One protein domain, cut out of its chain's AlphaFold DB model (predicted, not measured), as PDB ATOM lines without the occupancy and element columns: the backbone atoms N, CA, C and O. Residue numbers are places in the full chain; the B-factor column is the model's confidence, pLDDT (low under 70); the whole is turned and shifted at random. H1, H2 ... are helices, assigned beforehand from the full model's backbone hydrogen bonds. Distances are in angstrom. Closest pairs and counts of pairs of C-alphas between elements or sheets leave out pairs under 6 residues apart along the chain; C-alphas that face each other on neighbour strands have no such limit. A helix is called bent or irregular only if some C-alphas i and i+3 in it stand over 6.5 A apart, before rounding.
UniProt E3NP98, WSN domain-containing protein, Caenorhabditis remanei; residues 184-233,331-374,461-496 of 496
ATOM      1  N   ASP A 184     150.906 208.727 240.172       89.56
ATOM      2  CA  ASP A 184     151.464 207.459 240.659       89.56
ATOM      3  C   ASP A 184     150.666 206.236 240.197       89.56
ATOM      4  O   ASP A 184     151.244 205.297 239.653       89.56
ATOM      5  N   GLY A 185     149.334 206.263 240.326       86.56
ATOM      6  CA  GLY A 185     148.485 205.146 239.898       86.56
ATOM      7  C   GLY A 185     148.529 204.906 238.385       86.56
ATOM      8  O   GLY A 185     148.597 203.762 237.935       86.56
ATOM      9  N   ILE A 186     148.591 205.979 237.589       86.69
ATOM     10  CA  ILE A 186     148.713 205.895 236.126       86.69
ATOM     11  C   ILE A 186     150.093 205.348 235.736       86.69
ATOM     12  O   ILE A 186     150.195 204.488 234.860       86.69
ATOM     13  N   ILE A 187     151.159 205.813 236.396       89.50
ATOM     14  CA  ILE A 187     152.537 205.369 236.150       89.50
ATOM     15  C   ILE A 187     152.705 203.890 236.504       89.50
ATOM     16  O   ILE A 187     153.260 203.137 235.700       89.50
ATOM     17  N   GLU A 188     152.243 203.460 237.678       91.12
ATOM     18  CA  GLU A 188     152.344 202.059 238.101       91.12
ATOM     19  C   GLU A 188     151.549 201.139 237.177       91.12
ATOM     20  O   GLU A 188     152.063 200.115 236.716       91.12
ATOM     21  N   SER A 189     150.355 201.568 236.772       87.38
ATOM     22  CA  SER A 189     149.564 200.825 235.804       87.38
ATOM     23  C   SER A 189     150.251 200.714 234.436       87.38
ATOM     24  O   SER A 189     150.336 199.622 233.865       87.38
ATOM     25  N   ALA A 190     150.840 201.805 233.937       85.25
ATOM     26  CA  ALA A 190     151.602 201.799 232.690       85.25
ATOM     27  C   ALA A 190     152.836 200.882 232.762       85.25
ATOM     28  O   ALA A 190     153.137 200.173 231.795       85.25
ATOM     29  N   LYS A 191     153.539 200.838 233.904       90.25
ATOM     30  CA  LYS A 191     154.660 199.907 234.131       90.25
ATOM     31  C   LYS A 191     154.199 198.451 234.095       90.25
ATOM     32  O   LYS A 191     154.830 197.640 233.417       90.25
ATOM     33  N   LYS A 192     153.092 198.119 234.769       87.81
ATOM     34  CA  LYS A 192     152.516 196.764 234.767       87.81
ATOM     35  C   LYS A 192     152.093 196.339 233.361       87.81
ATOM     36  O   LYS A 192     152.432 195.241 232.930       87.81
ATOM     37  N   MET A 193     151.466 197.233 232.597       81.81
ATOM     38  CA  MET A 193     151.091 196.978 231.201       81.81
ATOM     39  C   MET A 193     152.297 196.775 230.287       81.81
ATOM     40  O   MET A 193     152.306 195.870 229.450       81.81
ATOM     41  N   LYS A 194     153.360 197.560 230.481       84.81
ATOM     42  CA  LYS A 194     154.632 197.326 229.795       84.81
ATOM     43  C   LYS A 194     155.203 195.948 230.144       84.81
ATOM     44  O   LYS A 194     155.605 195.224 229.242       84.81
ATOM     45  N   SER A 195     155.154 195.547 231.415       85.56
ATOM     46  CA  SER A 195     155.599 194.212 231.832       85.56
ATOM     47  C   SER A 195     154.796 193.082 231.184       85.56
ATOM     48  O   SER A 195     155.387 192.046 230.899       85.56
ATOM     49  N   ILE A 196     153.488 193.257 230.953       83.56
ATOM     50  CA  ILE A 196     152.654 192.281 230.227       83.56
ATOM     51  C   ILE A 196     153.112 192.165 228.776       83.56
ATOM     52  O   ILE A 196     153.262 191.069 228.252       83.56
ATOM     53  N   ARG A 197     153.350 193.296 228.106       82.00
ATOM     54  CA  ARG A 197     153.873 193.284 226.736       82.00
ATOM     55  C   ARG A 197     155.191 192.517 226.668       82.00
ATOM     56  O   ARG A 197     155.367 191.686 225.784       82.00
ATOM     57  N   ASP A 198     156.093 192.806 227.596       83.38
ATOM     58  CA  ASP A 198     157.433 192.232 227.603       83.38
ATOM     59  C   ASP A 198     157.420 190.726 227.966       83.38
ATOM     60  O   ASP A 198     158.354 190.007 227.612       83.38
ATOM     61  N   SER A 199     156.361 190.220 228.617       77.00
ATOM     62  CA  SER A 199     156.191 188.792 228.942       77.00
ATOM     63  C   SER A 199     155.532 187.954 227.839       77.00
ATOM     64  O   SER A 199     155.565 186.722 227.918       77.00
ATOM     65  N   ILE A 200     154.944 188.584 226.816       79.94
ATOM     66  CA  ILE A 200     154.276 187.906 225.699       79.94
ATOM     67  C   ILE A 200     155.293 187.639 224.579       79.94
ATOM     68  O   ILE A 200     155.494 188.444 223.671       79.94
ATOM     69  N   ASP A 201     155.946 186.478 224.646       82.44
ATOM     70  CA  ASP A 201     156.811 185.969 223.577       82.44
ATOM     71  C   ASP A 201     156.041 185.091 222.568       82.44
ATOM     72  O   ASP A 201     154.857 184.794 222.739       82.44
ATOM     73  N   VAL A 202     156.715 184.661 221.493       81.06
ATOM     74  CA  VAL A 202     156.118 183.827 220.429       81.06
ATOM     75  C   VAL A 202     155.490 182.542 220.980       81.06
ATOM     76  O   VAL A 202     154.452 182.102 220.486       81.06
ATOM     77  N   ASN A 203     156.078 181.956 222.025       80.88
ATOM     78  CA  ASN A 203     155.574 180.722 222.616       80.88
ATOM     79  C   ASN A 203     154.310 180.992 223.439       80.88
ATOM     80  O   ASN A 203     153.321 180.278 223.293       80.88
ATOM     81  N   VAL A 204     154.302 182.053 224.250       80.94
ATOM     82  CA  VAL A 204     153.107 182.491 224.992       80.94
ATOM     83  C   VAL A 204     151.973 182.867 224.029       80.94
ATOM     84  O   VAL A 204     150.822 182.504 224.265       80.94
ATOM     85  N   MET A 205     152.287 183.509 222.901       80.38
ATOM     86  CA  MET A 205     151.312 183.815 221.849       80.38
ATOM     87  C   MET A 205     150.705 182.565 221.211       80.38
ATOM     88  O   MET A 205     149.501 182.537 220.942       80.38
ATOM     89  N   ALA A 206     151.505 181.521 220.983       80.31
ATOM     90  CA  ALA A 206     150.999 180.247 220.482       80.31
ATOM     91  C   ALA A 206     150.012 179.615 221.478       80.31
ATOM     92  O   ALA A 206     148.936 179.175 221.075       80.31
ATOM     93  N   VAL A 207     150.324 179.668 222.779       78.69
ATOM     94  CA  VAL A 207     149.421 179.211 223.848       78.69
ATOM     95  C   VAL A 207     148.115 180.001 223.856       78.69
ATOM     96  O   VAL A 207     147.039 179.408 223.844       78.69
ATOM     97  N   MET A 208     148.184 181.333 223.814       77.12
ATOM     98  CA  MET A 208     146.994 182.190 223.757       77.12
ATOM     99  C   MET A 208     146.137 181.901 222.515       77.12
ATOM    100  O   MET A 208     144.913 181.846 222.609       77.12
ATOM    101  N   THR A 209     146.768 181.652 221.366       81.62
ATOM    102  CA  THR A 209     146.073 181.278 220.122       81.62
ATOM    103  C   THR A 209     145.390 179.919 220.249       81.62
ATOM    104  O   THR A 209     144.244 179.760 219.840       81.62
ATOM    105  N   GLN A 210     146.046 178.949 220.883       78.00
ATOM    106  CA  GLN A 210     145.442 177.645 221.132       78.00
ATOM    107  C   GLN A 210     144.242 177.750 222.086       78.00
ATOM    108  O   GLN A 210     143.217 177.116 221.843       78.00
ATOM    109  N   ILE A 211     144.322 178.596 223.121       77.44
ATOM    110  CA  ILE A 211     143.191 178.890 224.017       77.44
ATOM    111  C   ILE A 211     142.031 179.544 223.240       77.44
ATOM    112  O   ILE A 211     140.878 179.167 223.454       77.44
ATOM    113  N   LEU A 212     142.314 180.455 222.299       76.12
ATOM    114  CA  LEU A 212     141.307 181.057 221.408       76.12
ATOM    115  C   LEU A 212     140.594 180.003 220.552       76.12
ATOM    116  O   LEU A 212     139.369 180.034 220.406       76.12
ATOM    117  N   ASP A 213     141.347 179.058 220.001       77.44
ATOM    118  CA  ASP A 213     140.783 177.974 219.201       77.44
ATOM    119  C   ASP A 213     139.945 177.009 220.056       77.44
ATOM    120  O   ASP A 213     138.906 176.525 219.602       77.44
ATOM    121  N   TRP A 214     140.339 176.775 221.313       77.62
ATOM    122  CA  TRP A 214     139.576 175.970 222.275       77.62
ATOM    123  C   TRP A 214     138.240 176.616 222.658       77.62
ATOM    124  O   TRP A 214     137.217 175.925 222.731       77.62
ATOM    125  N   ASP A 215     138.230 177.931 222.883       77.38
ATOM    126  CA  ASP A 215     137.010 178.687 223.186       77.38
ATOM    127  C   ASP A 215     136.027 178.644 222.009       77.38
ATOM    128  O   ASP A 215     134.866 178.262 222.181       77.38
ATOM    129  N   ARG A 216     136.511 178.903 220.786       79.44
ATOM    130  CA  ARG A 216     135.705 178.777 219.559       79.44
ATOM    131  C   ARG A 216     135.126 177.375 219.402       79.44
ATOM    132  O   ARG A 216     133.932 177.231 219.147       79.44
ATOM    133  N   TRP A 217     135.948 176.345 219.619       78.88
ATOM    134  CA  TRP A 217     135.506 174.953 219.557       78.88
ATOM    135  C   TRP A 217     134.409 174.654 220.588       78.88
ATOM    136  O   TRP A 217     133.456 173.941 220.282       78.88
ATOM    137  N   THR A 218     134.496 175.227 221.791       74.38
ATOM    138  CA  THR A 218     133.485 175.058 222.848       74.38
ATOM    139  C   THR A 218     132.170 175.749 222.501       74.38
ATOM    140  O   THR A 218     131.106 175.159 222.702       74.38
ATOM    141  N   VAL A 219     132.221 176.967 221.955       79.31
ATOM    142  CA  VAL A 219     131.026 177.678 221.473       79.31
ATOM    143  C   VAL A 219     130.328 176.858 220.387       79.31
ATOM    144  O   VAL A 219     129.132 176.582 220.502       79.31
ATOM    145  N   ASP A 220     131.080 176.389 219.392       78.94
ATOM    146  CA  ASP A 220     130.555 175.556 218.309       78.94
ATOM    147  C   ASP A 220     129.988 174.226 218.837       78.94
ATOM    148  O   ASP A 220     128.893 173.815 218.443       78.94
ATOM    149  N   ALA A 221     130.660 173.573 219.789       78.00
ATOM    150  CA  ALA A 221     130.161 172.360 220.440       78.00
ATOM    151  C   ALA A 221     128.862 172.601 221.232       78.00
ATOM    152  O   ALA A 221     127.969 171.751 221.225       78.00
ATOM    153  N   GLY A 222     128.714 173.764 221.870       76.62
ATOM    154  CA  GLY A 222     127.487 174.154 222.570       76.62
ATOM    155  C   GLY A 222     126.279 174.279 221.635       76.62
ATOM    156  O   GLY A 222     125.159 173.920 222.011       76.62
ATOM    157  N   THR A 223     126.496 174.704 220.383       76.19
ATOM    158  CA  THR A 223     125.418 174.736 219.377       76.19
ATOM    159  C   THR A 223     124.892 173.338 219.045       76.19
ATOM    160  O   THR A 223     123.704 173.170 218.784       76.19
ATOM    161  N   ILE A 224     125.737 172.306 219.130       77.88
ATOM    162  CA  ILE A 224     125.347 170.911 218.876       77.88
ATOM    163  C   ILE A 224     124.510 170.345 220.019       77.88
ATOM    164  O   ILE A 224     123.548 169.633 219.748       77.88
ATOM    165  N   GLU A 225     124.841 170.651 221.281       72.94
ATOM    166  CA  GLU A 225     124.092 170.131 222.442       72.94
ATOM    167  C   GLU A 225     122.607 170.518 222.385       72.94
ATOM    168  O   GLU A 225     121.741 169.741 222.783       72.94
ATOM    169  N   THR A 226     122.316 171.708 221.863       74.12
ATOM    170  CA  THR A 226     120.958 172.256 221.770       74.12
ATOM    171  C   THR A 226     120.268 171.964 220.433       74.12
ATOM    172  O   THR A 226     119.093 172.295 220.272       74.12
ATOM    173  N   THR A 227     120.957 171.319 219.484       78.81
ATOM    174  CA  THR A 227     120.406 171.010 218.158       78.81
ATOM    175  C   THR A 227     119.674 169.667 218.144       78.81
ATOM    176  O   THR A 227     120.259 168.615 218.401       78.81
ATOM    177  N   ASP A 228     118.403 169.679 217.735       81.81
ATOM    178  CA  ASP A 228     117.658 168.462 217.402       81.81
ATOM    179  C   ASP A 228     117.965 168.019 215.961       81.81
ATOM    180  O   ASP A 228     117.380 168.504 214.989       81.81
ATOM    181  N   PHE A 229     118.875 167.055 215.816       78.94
ATOM    182  CA  PHE A 229     119.257 166.490 214.516       78.94
ATOM    183  C   PHE A 229     118.126 165.731 213.808       78.94
ATOM    184  O   PHE A 229     118.256 165.413 212.626       78.94
ATOM    185  N   THR A 230     117.013 165.448 214.493       76.31
ATOM    186  CA  THR A 230     115.823 164.853 213.872       76.31
ATOM    187  C   THR A 230     114.913 165.898 213.222       76.31
ATOM    188  O   THR A 230     114.060 165.541 212.411       76.31
ATOM    189  N   LYS A 231     115.119 167.189 213.526       81.81
ATOM    190  CA  LYS A 231     114.311 168.324 213.051       81.81
ATOM    191  C   LYS A 231     115.186 169.474 212.560       81.81
ATOM    192  O   LYS A 231     115.026 170.621 212.973       81.81
ATOM    193  N   LEU A 232     116.128 169.165 211.673       81.25
ATOM    194  CA  LEU A 232     116.989 170.190 211.094       81.25
ATOM    195  C   LEU A 232     116.175 171.132 210.183       81.25
ATOM    196  O   LEU A 232     115.515 170.655 209.253       81.25
ATOM    197  N   PRO A 233     116.216 172.453 210.425       79.25
ATOM    198  CA  PRO A 233     115.486 173.417 209.612       79.25
ATOM    199  C   PRO A 233     116.031 173.431 208.179       79.25
ATOM    200  O   PRO A 233     117.242 173.360 207.971       79.25
ATOM    201  N   PRO A 331     124.550 172.325 210.942       82.19
ATOM    202  CA  PRO A 331     124.835 171.587 212.172       82.19
ATOM    203  C   PRO A 331     125.639 170.301 211.943       82.19
ATOM    204  O   PRO A 331     126.533 169.987 212.723       82.19
ATOM    205  N   LEU A 332     125.388 169.578 210.844       81.38
ATOM    206  CA  LEU A 332     126.177 168.393 210.485       81.38
ATOM    207  C   LEU A 332     127.604 168.768 210.072       81.38
ATOM    208  O   LEU A 332     128.551 168.100 210.478       81.38
ATOM    209  N   ARG A 333     127.773 169.860 209.314       82.44
ATOM    210  CA  ARG A 333     129.098 170.395 208.970       82.44
ATOM    211  C   ARG A 333     129.879 170.781 210.224       82.44
ATOM    212  O   ARG A 333     131.052 170.439 210.313       82.44
ATOM    213  N   THR A 334     129.233 171.441 211.183       81.56
ATOM    214  CA  THR A 334     129.838 171.795 212.472       81.56
ATOM    215  C   THR A 334     130.292 170.538 213.214       81.56
ATOM    216  O   THR A 334     131.437 170.487 213.646       81.56
ATOM    217  N   VAL A 335     129.475 169.475 213.275       81.50
ATOM    218  CA  VAL A 335     129.891 168.181 213.859       81.50
ATOM    219  C   VAL A 335     131.164 167.652 213.188       81.50
ATOM    220  O   VAL A 335     132.116 167.303 213.884       81.50
ATOM    221  N   THR A 336     131.214 167.620 211.852       79.25
ATOM    222  CA  THR A 336     132.401 167.159 211.112       79.25
ATOM    223  C   THR A 336     133.624 168.027 211.408       79.25
ATOM    224  O   THR A 336     134.680 167.496 211.734       79.25
ATOM    225  N   GLN A 337     133.476 169.353 211.394       80.88
ATOM    226  CA  GLN A 337     134.565 170.287 211.696       80.88
ATOM    227  C   GLN A 337     135.111 170.105 213.115       80.88
ATOM    228  O   GLN A 337     136.325 170.122 213.311       80.88
ATOM    229  N   LEU A 338     134.245 169.887 214.108       78.94
ATOM    230  CA  LEU A 338     134.687 169.616 215.475       78.94
ATOM    231  C   LEU A 338     135.443 168.290 215.583       78.94
ATOM    232  O   LEU A 338     136.414 168.216 216.337       78.94
ATOM    233  N   MET A 339     135.018 167.260 214.842       76.50
ATOM    234  CA  MET A 339     135.711 165.970 214.785       76.50
ATOM    235  C   MET A 339     137.085 166.095 214.115       76.50
ATOM    236  O   MET A 339     138.060 165.579 214.659       76.50
ATOM    237  N   ASP A 340     137.174 166.823 213.002       78.56
ATOM    238  CA  ASP A 340     138.413 167.034 212.241       78.56
ATOM    239  C   ASP A 340     139.422 167.915 212.985       78.56
ATOM    240  O   ASP A 340     140.634 167.729 212.870       78.56
ATOM    241  N   ASN A 341     138.937 168.882 213.767       72.50
ATOM    242  CA  ASN A 341     139.795 169.771 214.546       72.50
ATOM    243  C   ASN A 341     140.219 169.168 215.888       72.50
ATOM    244  O   ASN A 341     141.203 169.626 216.461       72.50
ATOM    245  N   ARG A 342     139.555 168.109 216.369       68.25
ATOM    246  CA  ARG A 342     139.869 167.466 217.654       68.25
ATOM    247  C   ARG A 342     141.350 167.075 217.822       68.25
ATOM    248  O   ARG A 342     141.881 167.354 218.892       68.25
ATOM    249  N   PRO A 343     142.050 166.484 216.830       62.50
ATOM    250  CA  PRO A 343     143.472 166.149 216.964       62.50
ATOM    251  C   PRO A 343     144.390 167.376 217.085       62.50
ATOM    252  O   PRO A 343     145.476 167.278 217.646       62.50
ATOM    253  N   LYS A 344     143.954 168.541 216.583       64.50
ATOM    254  CA  LYS A 344     144.698 169.812 216.657       64.50
ATOM    255  C   LYS A 344     144.575 170.486 218.027       64.50
ATOM    256  O   LYS A 344     145.300 171.431 218.313       64.50
ATOM    257  N   LEU A 345     143.675 169.992 218.878       63.09
ATOM    258  CA  LEU A 345     143.512 170.453 220.256       63.09
ATOM    259  C   LEU A 345     144.473 169.749 221.222       63.09
ATOM    260  O   LEU A 345     144.341 169.946 222.426       63.09
ATOM    261  N   ASN A 346     145.417 168.934 220.727       62.84
ATOM    262  CA  ASN A 346     146.425 168.334 221.588       62.84
ATOM    263  C   ASN A 346     147.251 169.446 222.267       62.84
ATOM    264  O   ASN A 346     147.876 170.256 221.576       62.84
ATOM    265  N   PRO A 347     147.223 169.518 223.604       62.25
ATOM    266  CA  PRO A 347     147.915 170.553 224.356       62.25
ATOM    267  C   PRO A 347     149.430 170.364 224.246       62.25
ATOM    268  O   PRO A 347     149.944 169.273 224.476       62.25
ATOM    269  N   ILE A 348     150.146 171.441 223.931       62.22
ATOM    270  CA  ILE A 348     151.601 171.519 224.105       62.22
ATOM    271  C   ILE A 348     151.848 172.745 224.977       62.22
ATOM    272  O   ILE A 348     152.222 173.808 224.488       62.22
ATOM    273  N   PHE A 349     151.553 172.612 226.270       72.25
ATOM    274  CA  PHE A 349     151.813 173.670 227.240       72.25
ATOM    275  C   PHE A 349     152.936 173.236 228.155       72.25
ATOM    276  O   PHE A 349     152.802 172.260 228.891       72.25
ATOM    277  N   ASP A 350     154.027 173.989 228.128       77.81
ATOM    278  CA  ASP A 350     155.028 173.885 229.177       77.81
ATOM    279  C   ASP A 350     154.603 174.709 230.401       77.81
ATOM    280  O   ASP A 350     154.007 175.786 230.294       77.81
ATOM    281  N   SER A 351     154.976 174.219 231.579       80.56
ATOM    282  CA  SER A 351     154.746 174.869 232.869       80.56
ATOM    283  C   SER A 351     155.234 176.324 232.915       80.56
ATOM    284  O   SER A 351     154.579 177.171 233.531       80.56
ATOM    285  N   SER A 352     156.329 176.669 232.221       84.81
ATOM    286  CA  SER A 352     156.823 178.049 232.188       84.81
ATOM    287  C   SER A 352     155.929 178.981 231.367       84.81
ATOM    288  O   SER A 352     155.781 180.151 231.722       84.81
ATOM    289  N   GLN A 353     155.281 178.480 230.309       84.12
ATOM    290  CA  GLN A 353     154.332 179.255 229.502       84.12
ATOM    291  C   GLN A 353     153.063 179.543 230.304       84.12
ATOM    292  O   GLN A 353     152.580 180.676 230.323       84.12
ATOM    293  N   VAL A 354     152.567 178.532 231.025       81.50
ATOM    294  CA  VAL A 354     151.416 178.656 231.927       81.50
ATOM    295  C   VAL A 354     151.707 179.672 233.034       81.50
ATOM    296  O   VAL A 354     150.886 180.550 233.297       81.50
ATOM    297  N   LEU A 355     152.905 179.623 233.628       86.25
ATOM    298  CA  LEU A 355     153.335 180.592 234.637       86.25
ATOM    299  C   LEU A 355     153.408 182.020 234.075       86.25
ATOM    300  O   LEU A 355     152.890 182.945 234.697       86.25
ATOM    301  N   LYS A 356     153.998 182.215 232.885       86.19
ATOM    302  CA  LYS A 356     154.055 183.530 232.219       86.19
ATOM    303  C   LYS A 356     152.663 184.095 231.947       86.19
ATOM    304  O   LYS A 356     152.434 185.282 232.189       86.19
ATOM    305  N   LEU A 357     151.730 183.263 231.483       82.75
ATOM    306  CA  LEU A 357     150.345 183.665 231.246       82.75
ATOM    307  C   LEU A 357     149.651 184.069 232.555       82.75
ATOM    308  O   LEU A 357     149.018 185.122 232.614       82.75
ATOM    309  N   LYS A 358     149.849 183.286 233.622       84.81
ATOM    310  CA  LYS A 358     149.320 183.574 234.962       84.81
ATOM    311  C   LYS A 358     149.836 184.906 235.509       84.81
ATOM    312  O   LYS A 358     149.045 185.734 235.952       84.81
ATOM    313  N   THR A 359     151.141 185.150 235.407       87.69
ATOM    314  CA  THR A 359     151.762 186.421 235.808       87.69
ATOM    315  C   THR A 359     151.242 187.593 234.977       87.69
ATOM    316  O   THR A 359     150.938 188.648 235.522       87.69
ATOM    317  N   SER A 360     151.082 187.408 233.664       84.88
ATOM    318  CA  SER A 360     150.554 188.451 232.773       84.88
ATOM    319  C   SER A 360     149.117 188.832 233.144       84.88
ATOM    320  O   SER A 360     148.777 190.011 233.195       84.88
ATOM    321  N   MET A 361     148.287 187.842 233.477       81.38
ATOM    322  CA  MET A 361     146.922 188.061 233.949       81.38
ATOM    323  C   MET A 361     146.870 188.758 235.314       81.38
ATOM    324  O   MET A 361     146.066 189.670 235.506       81.38
ATOM    325  N   GLN A 362     147.743 188.372 236.247       86.44
ATOM    326  CA  GLN A 362     147.871 189.043 237.541       86.44
ATOM    327  C   GLN A 362     148.262 190.515 237.362       86.44
ATOM    328  O   GLN A 362     147.608 191.398 237.912       86.44
ATOM    329  N   ASN A 363     149.263 190.788 236.520       86.81
ATOM    330  CA  ASN A 363     149.685 192.148 236.193       86.81
ATOM    331  C   ASN A 363     148.550 192.967 235.563       86.81
ATOM    332  O   ASN A 363     148.441 194.156 235.853       86.81
ATOM    333  N   ALA A 364     147.696 192.350 234.736       83.38
ATOM    334  CA  ALA A 364     146.541 193.018 234.140       83.38
ATOM    335  C   ALA A 364     145.525 193.430 235.217       83.38
ATOM    336  O   ALA A 364     145.127 194.591 235.289       83.38
ATOM    337  N   LEU A 365     145.168 192.503 236.109       82.94
ATOM    338  CA  LEU A 365     144.247 192.765 237.218       82.94
ATOM    339  C   LEU A 365     144.795 193.806 238.201       82.94
ATOM    340  O   LEU A 365     144.048 194.654 238.684       82.94
ATOM    341  N   ASP A 366     146.093 193.777 238.487       86.56
ATOM    342  CA  ASP A 366     146.710 194.763 239.372       86.56
ATOM    343  C   ASP A 366     146.858 196.134 238.701       86.56
ATOM    344  O   ASP A 366     146.673 197.149 239.363       86.56
ATOM    345  N   SER A 367     147.114 196.181 237.390       85.44
ATOM    346  CA  SER A 367     147.073 197.414 236.590       85.44
ATOM    347  C   SER A 367     145.681 198.055 236.616       85.44
ATOM    348  O   SER A 367     145.567 199.279 236.732       85.44
ATOM    349  N   PHE A 368     144.624 197.239 236.587       84.12
ATOM    350  CA  PHE A 368     143.256 197.712 236.772       84.12
ATOM    351  C   PHE A 368     143.016 198.289 238.168       84.12
ATOM    352  O   PHE A 368     142.430 199.365 238.281       84.12
ATOM    353  N   LYS A 369     143.497 197.634 239.231       85.94
ATOM    354  CA  LYS A 369     143.374 198.166 240.600       85.94
ATOM    355  C   LYS A 369     144.064 199.522 240.745       85.94
ATOM    356  O   LYS A 369     143.439 200.444 241.261       85.94
ATOM    357  N   ASP A 370     145.294 199.661 240.248       86.56
ATOM    358  CA  ASP A 370     146.041 200.927 240.317       86.56
ATOM    359  C   ASP A 370     145.297 202.065 239.600       86.56
ATOM    360  O   ASP A 370     145.218 203.196 240.092       86.56
ATOM    361  N   LEU A 371     144.685 201.765 238.451       81.62
ATOM    362  CA  LEU A 371     143.889 202.752 237.722       81.62
ATOM    363  C   LEU A 371     142.571 203.065 238.387       81.62
ATOM    364  O   LEU A 371     142.173 204.221 238.418       81.62
ATOM    365  N   LYS A 372     141.915 202.072 238.984       83.69
ATOM    366  CA  LYS A 372     140.716 202.313 239.780       83.69
ATOM    367  C   LYS A 372     141.016 203.240 240.959       83.69
ATOM    368  O   LYS A 372     140.212 204.113 241.256       83.69
ATOM    369  N   THR A 373     142.191 203.108 241.581       85.25
ATOM    370  CA  THR A 373     142.639 204.037 242.634       85.25
ATOM    371  C   THR A 373     143.042 205.422 242.120       85.25
ATOM    372  O   THR A 373     143.135 206.346 242.919       85.25
ATOM    373  N   SER A 374     143.240 205.581 240.809       85.06
ATOM    374  CA  SER A 374     143.572 206.847 240.134       85.06
ATOM    375  C   SER A 374     142.535 207.210 239.061       85.06
ATOM    376  O   SER A 374     142.859 207.801 238.029       85.06
ATOM    377  N   LYS A 461     147.221 210.485 218.743       82.31
ATOM    378  CA  LYS A 461     147.664 209.098 218.895       82.31
ATOM    379  C   LYS A 461     147.696 208.655 220.359       82.31
ATOM    380  O   LYS A 461     147.351 207.517 220.658       82.31
ATOM    381  N   LEU A 462     148.146 209.525 221.266       79.12
ATOM    382  CA  LEU A 462     148.159 209.205 222.694       79.12
ATOM    383  C   LEU A 462     146.744 209.192 223.273       79.12
ATOM    384  O   LEU A 462     146.446 208.316 224.078       79.12
ATOM    385  N   TYR A 463     145.879 210.100 222.816       83.19
ATOM    386  CA  TYR A 463     144.469 210.118 223.193       83.19
ATOM    387  C   TYR A 463     143.757 208.813 222.809       83.19
ATOM    388  O   TYR A 463     143.173 208.160 223.670       83.19
ATOM    389  N   GLU A 464     143.893 208.368 221.557       82.94
ATOM    390  CA  GLU A 464     143.327 207.093 221.091       82.94
ATOM    391  C   GLU A 464     143.885 205.892 221.869       82.94
ATOM    392  O   GLU A 464     143.137 205.008 222.285       82.94
ATOM    393  N   SER A 465     145.198 205.850 222.128       80.81
ATOM    394  CA  SER A 465     145.795 204.788 222.950       80.81
ATOM    395  C   SER A 465     145.202 204.748 224.361       80.81
ATOM    396  O   SER A 465     144.953 203.664 224.880       80.81
ATOM    397  N   LEU A 466     144.956 205.910 224.972       80.94
ATOM    398  CA  LEU A 466     144.371 206.010 226.306       80.94
ATOM    399  C   LEU A 466     142.892 205.592 226.323       80.94
ATOM    400  O   LEU A 466     142.465 204.917 227.259       80.94
ATOM    401  N   LEU A 467     142.124 205.921 225.278       81.69
ATOM    402  CA  LEU A 467     140.744 205.450 225.132       81.69
ATOM    403  C   LEU A 467     140.677 203.929 225.016       81.69
ATOM    404  O   LEU A 467     139.954 203.292 225.779       81.69
ATOM    405  N   ASN A 468     141.481 203.342 224.129       81.19
ATOM    406  CA  ASN A 468     141.501 201.892 223.991       81.19
ATOM    407  C   ASN A 468     141.958 201.203 225.281       81.19
ATOM    408  O   ASN A 468     141.445 200.152 225.658       81.19
ATOM    409  N   PHE A 469     142.924 201.805 225.972       76.62
ATOM    410  CA  PHE A 469     143.378 201.318 227.262       76.62
ATOM    411  C   PHE A 469     142.254 201.316 228.302       76.62
ATOM    412  O   PHE A 469     142.077 200.334 229.016       76.62
ATOM    413  N   ARG A 470     141.433 202.367 228.345       75.69
ATOM    414  CA  ARG A 470     140.240 202.410 229.196       75.69
ATOM    415  C   ARG A 470     139.234 201.312 228.846       75.69
ATOM    416  O   ARG A 470     138.651 200.727 229.754       75.69
ATOM    417  N   ASP A 471     139.042 201.019 227.565       78.94
ATOM    418  CA  ASP A 471     138.114 199.969 227.131       78.94
ATOM    419  C   ASP A 471     138.593 198.579 227.589       78.94
ATOM    420  O   ASP A 471     137.827 197.839 228.203       78.94
ATOM    421  N   ILE A 472     139.893 198.294 227.451       72.69
ATOM    422  CA  ILE A 472     140.551 197.086 227.989       72.69
ATOM    423  C   ILE A 472     140.304 196.937 229.500       72.69
ATOM    424  O   ILE A 472     140.056 195.846 230.005       72.69
ATOM    425  N   LEU A 473     140.369 198.036 230.249       70.88
ATOM    426  CA  LEU A 473     140.167 198.023 231.699       70.88
ATOM    427  C   LEU A 473     138.707 197.807 232.089       70.88
ATOM    428  O   LEU A 473     138.431 197.142 233.085       70.88
ATOM    429  N   LYS A 474     137.769 198.337 231.305       74.94
ATOM    430  CA  LYS A 474     136.339 198.086 231.502       74.94
ATOM    431  C   LYS A 474     136.019 196.601 231.349       74.94
ATOM    432  O   LYS A 474     135.229 196.063 232.122       74.94
ATOM    433  N   ASP A 475     136.689 195.935 230.415       73.44
ATOM    434  CA  ASP A 475     136.573 194.490 230.250       73.44
ATOM    435  C   ASP A 475     137.180 193.718 231.438       73.44
ATOM    436  O   ASP A 475     136.709 192.627 231.745       73.44
ATOM    437  N   LEU A 476     138.162 194.277 232.165       71.12
ATOM    438  CA  LEU A 476     138.714 193.659 233.386       71.12
ATOM    439  C   LEU A 476     137.806 193.813 234.601       71.12
ATOM    440  O   LEU A 476     137.865 192.979 235.501       71.12
ATOM    441  N   GLU A 477     136.993 194.865 234.664       73.62
ATOM    442  CA  GLU A 477     136.221 195.180 235.869       73.62
ATOM    443  C   GLU A 477     135.251 194.058 236.263       73.62
ATOM    444  O   GLU A 477     135.060 193.787 237.448       73.62
ATOM    445  N   GLY A 478     134.659 193.377 235.282       70.62
ATOM    446  CA  GLY A 478     133.743 192.267 235.548       70.62
ATOM    447  C   GLY A 478     134.439 190.937 235.854       70.62
ATOM    448  O   GLY A 478     133.748 189.933 236.022       70.62
ATOM    449  N   MET A 479     135.775 190.899 235.885       70.62
ATOM    450  CA  MET A 479     136.544 189.667 236.005       70.62
ATOM    451  C   MET A 479     136.710 189.255 237.477       70.62
ATOM    452  O   MET A 479     137.319 189.993 238.255       70.62
ATOM    453  N   PRO A 480     136.235 188.063 237.888       76.12
ATOM    454  CA  PRO A 480     136.468 187.556 239.242       76.12
ATOM    455  C   PRO A 480     137.968 187.424 239.558       76.12
ATOM    456  O   PRO A 480     138.741 186.996 238.704       76.12
ATOM    457  N   ALA A 481     138.412 187.747 240.775       71.75
ATOM    458  CA  ALA A 481     139.842 187.689 241.124       71.75
ATOM    459  C   ALA A 481     140.426 186.262 241.064       71.75
ATOM    460  O   ALA A 481     141.592 186.060 240.731       71.75
ATOM    461  N   ASP A 482     139.601 185.258 241.341       75.88
ATOM    462  CA  ASP A 482     139.924 183.836 241.238       75.88
ATOM    463  C   ASP A 482     140.005 183.330 239.790       75.88
ATOM    464  O   ASP A 482     140.499 182.225 239.562       75.88
ATOM    465  N   SER A 483     139.634 184.158 238.804       71.50
ATOM    466  CA  SER A 483     139.783 183.863 237.374       71.50
ATOM    467  C   SER A 483     141.199 183.434 237.005       71.50
ATOM    468  O   SER A 483     141.363 182.598 236.122       71.50
ATOM    469  N   ILE A 484     142.215 183.952 237.700       74.81
ATOM    470  CA  ILE A 484     143.629 183.626 237.464       74.81
ATOM    471  C   ILE A 484     143.899 182.131 237.667       74.81
ATOM    472  O   ILE A 484     144.697 181.531 236.946       74.81
ATOM    473  N   ASN A 485     143.203 181.499 238.612       80.12
ATOM    474  CA  ASN A 485     143.374 180.079 238.923       80.12
ATOM    475  C   ASN A 485     142.836 179.177 237.802       80.12
ATOM    476  O   ASN A 485     143.211 178.010 237.701       80.12
ATOM    477  N   SER A 486     142.006 179.721 236.909       74.81
ATOM    478  CA  SER A 486     141.508 179.021 235.723       74.81
ATOM    479  C   SER A 486     142.627 178.634 234.759       74.81
ATOM    480  O   SER A 486     142.483 177.648 234.038       74.81
ATOM    481  N   ILE A 487     143.747 179.363 234.778       76.69
ATOM    482  CA  ILE A 487     144.936 179.083 233.965       76.69
ATOM    483  C   ILE A 487     145.633 177.796 234.439       76.69
ATOM    484  O   ILE A 487     146.185 177.060 233.622       76.69
ATOM    485  N   ASP A 488     145.540 177.449 235.729       79.19
ATOM    486  CA  ASP A 488     146.177 176.241 236.279       79.19
ATOM    487  C   ASP A 488     145.590 174.948 235.689       79.19
ATOM    488  O   ASP A 488     146.220 173.891 235.735       79.19
ATOM    489  N   VAL A 489     144.401 175.024 235.079       74.50
ATOM    490  CA  VAL A 489     143.807 173.918 234.322       74.50
ATOM    491  C   VAL A 489     144.724 173.485 233.175       74.50
ATOM    492  O   VAL A 489     144.817 172.289 232.912       74.50
ATOM    493  N   LEU A 490     145.470 174.404 232.551       73.81
ATOM    494  CA  LEU A 490     146.401 174.090 231.461       73.81
ATOM    495  C   LEU A 490     147.524 173.144 231.913       73.81
ATOM    496  O   LEU A 490     147.898 172.247 231.160       73.81
ATOM    497  N   ASN A 491     147.979 173.250 233.170       71.56
ATOM    498  CA  ASN A 491     148.979 172.335 233.736       71.56
ATOM    499  C   ASN A 491     148.470 170.891 233.826       71.56
ATOM    500  O   ASN A 491     149.251 169.953 233.705       71.56
ATOM    501  N   LYS A 492     147.159 170.690 234.017       67.44
ATOM    502  CA  LYS A 492     146.557 169.346 234.083       67.44
ATOM    503  C   LYS A 492     146.497 168.657 232.723       67.44
ATOM    504  O   LYS A 492     146.313 167.445 232.669       67.44
ATOM    505  N   TYR A 493     146.624 169.427 231.647       60.75
ATOM    506  CA  TYR A 493     146.558 168.935 230.278       60.75
ATOM    507  C   TYR A 493     147.922 168.982 229.570       60.75
ATOM    508  O   TYR A 493     148.052 168.368 228.524       60.75
ATOM    509  N   GLY A 494     148.955 169.609 230.146       50.66
ATOM    510  CA  GLY A 494     150.319 169.701 229.593       50.66
ATOM    511  C   GLY A 494     151.160 168.414 229.631       50.66
ATOM    512  O   GLY A 494     152.381 168.481 229.538       50.66
ATOM    513  N   GLY A 495     150.543 167.241 229.783       45.84
ATOM    514  CA  GLY A 495     151.252 165.964 229.832       45.84
ATOM    515  C   GLY A 495     150.365 164.794 229.424       45.84
ATOM    516  O   GLY A 495     149.733 164.181 230.282       45.84
ATOM    517  N   LEU A 496     150.340 164.493 228.125       33.78
ATOM    518  CA  LEU A 496     149.983 163.190 227.556       33.78
ATOM    519  C   LEU A 496     150.850 162.910 226.330       33.78
ATOM    520  O   LEU A 496     150.844 163.762 225.413       33.78
TER     521      LEU A 496
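Overview. This is residues 184 to 233, 331 to 374 and 461 to 496 of the 496 residues of the protein "WSN domain-containing protein" of Caenorhabditis remanei (UniProt E3NP98). What shape do these atoms make? They make a loose V of two helical arms: H4 with H1 and H6 along different parts of it, and H2 with H3. H5 packs crosswise on H4, and its residues 461 to 468 stick out. What is printed? There are 130 residues with six named helices, H1 to H6 in order, and no named strand: all helix, loose, with a radius of gyration of the C-alphas of 18.7 A and spans of 61 by 37 by 29 A.

Along the chain. Where are the helices? H1 is residues 184 to 199, from C-alpha 184 at (151.464, 207.459, 240.659); H2 is 202 to 225, 34.9 A long; H3 is 331 to 345. H4 is 351 to 373, 33.1 A long; H5 is 461 to 477; H6 is 481 to 493, ending at C-alpha 493, (146.558, 168.935, 230.278). Is any irregular? Only just: C-alphas 340 and 343 in H3 are 7.0 A apart, and 481 and 484 in H6 6.7 A.

Arrangement. What does the hub, H4, touch? H1 runs opposite ways at a shallow tilt of 17 degrees, closest at C-alphas Ser 189 and Ser 367, 4.3 A; H6 does so at 8 degrees, at Ile 484 and Lys 358, 6.2 A. About perpendicular to H4, H2 touches it with residues 203 to 207 alone, at 85 degrees, closest at C-alphas Val 204 and Gln 353, 5.7 A, and H5 with 473 to 477 alone, at 76 degrees, at Leu 473 and Phe 368, 5.9 A. What of H3? It touches H2, opposite ways at a shallow tilt of 30 degrees, closest at C-alphas Pro 331 and Ile 224, 6.8 A. And the backbones? O i to N i+4 pairs are within hydrogen-bond range throughout H1, H4 and H5, in 19 of 20 in H2, 9 of 11 in H3 and 0 of 9 in H6, where 9 of 10 O i to N i+3 pairs are.

Size, cuts and confidence. Where are the cuts? Residues 234 to 330 and 375 to 460 are not printed; the C-alpha gaps are 9.9 A and 21.7 A. Where is confidence low? pLDDT is under 70 at residues 342 to 348 and 492 to 496.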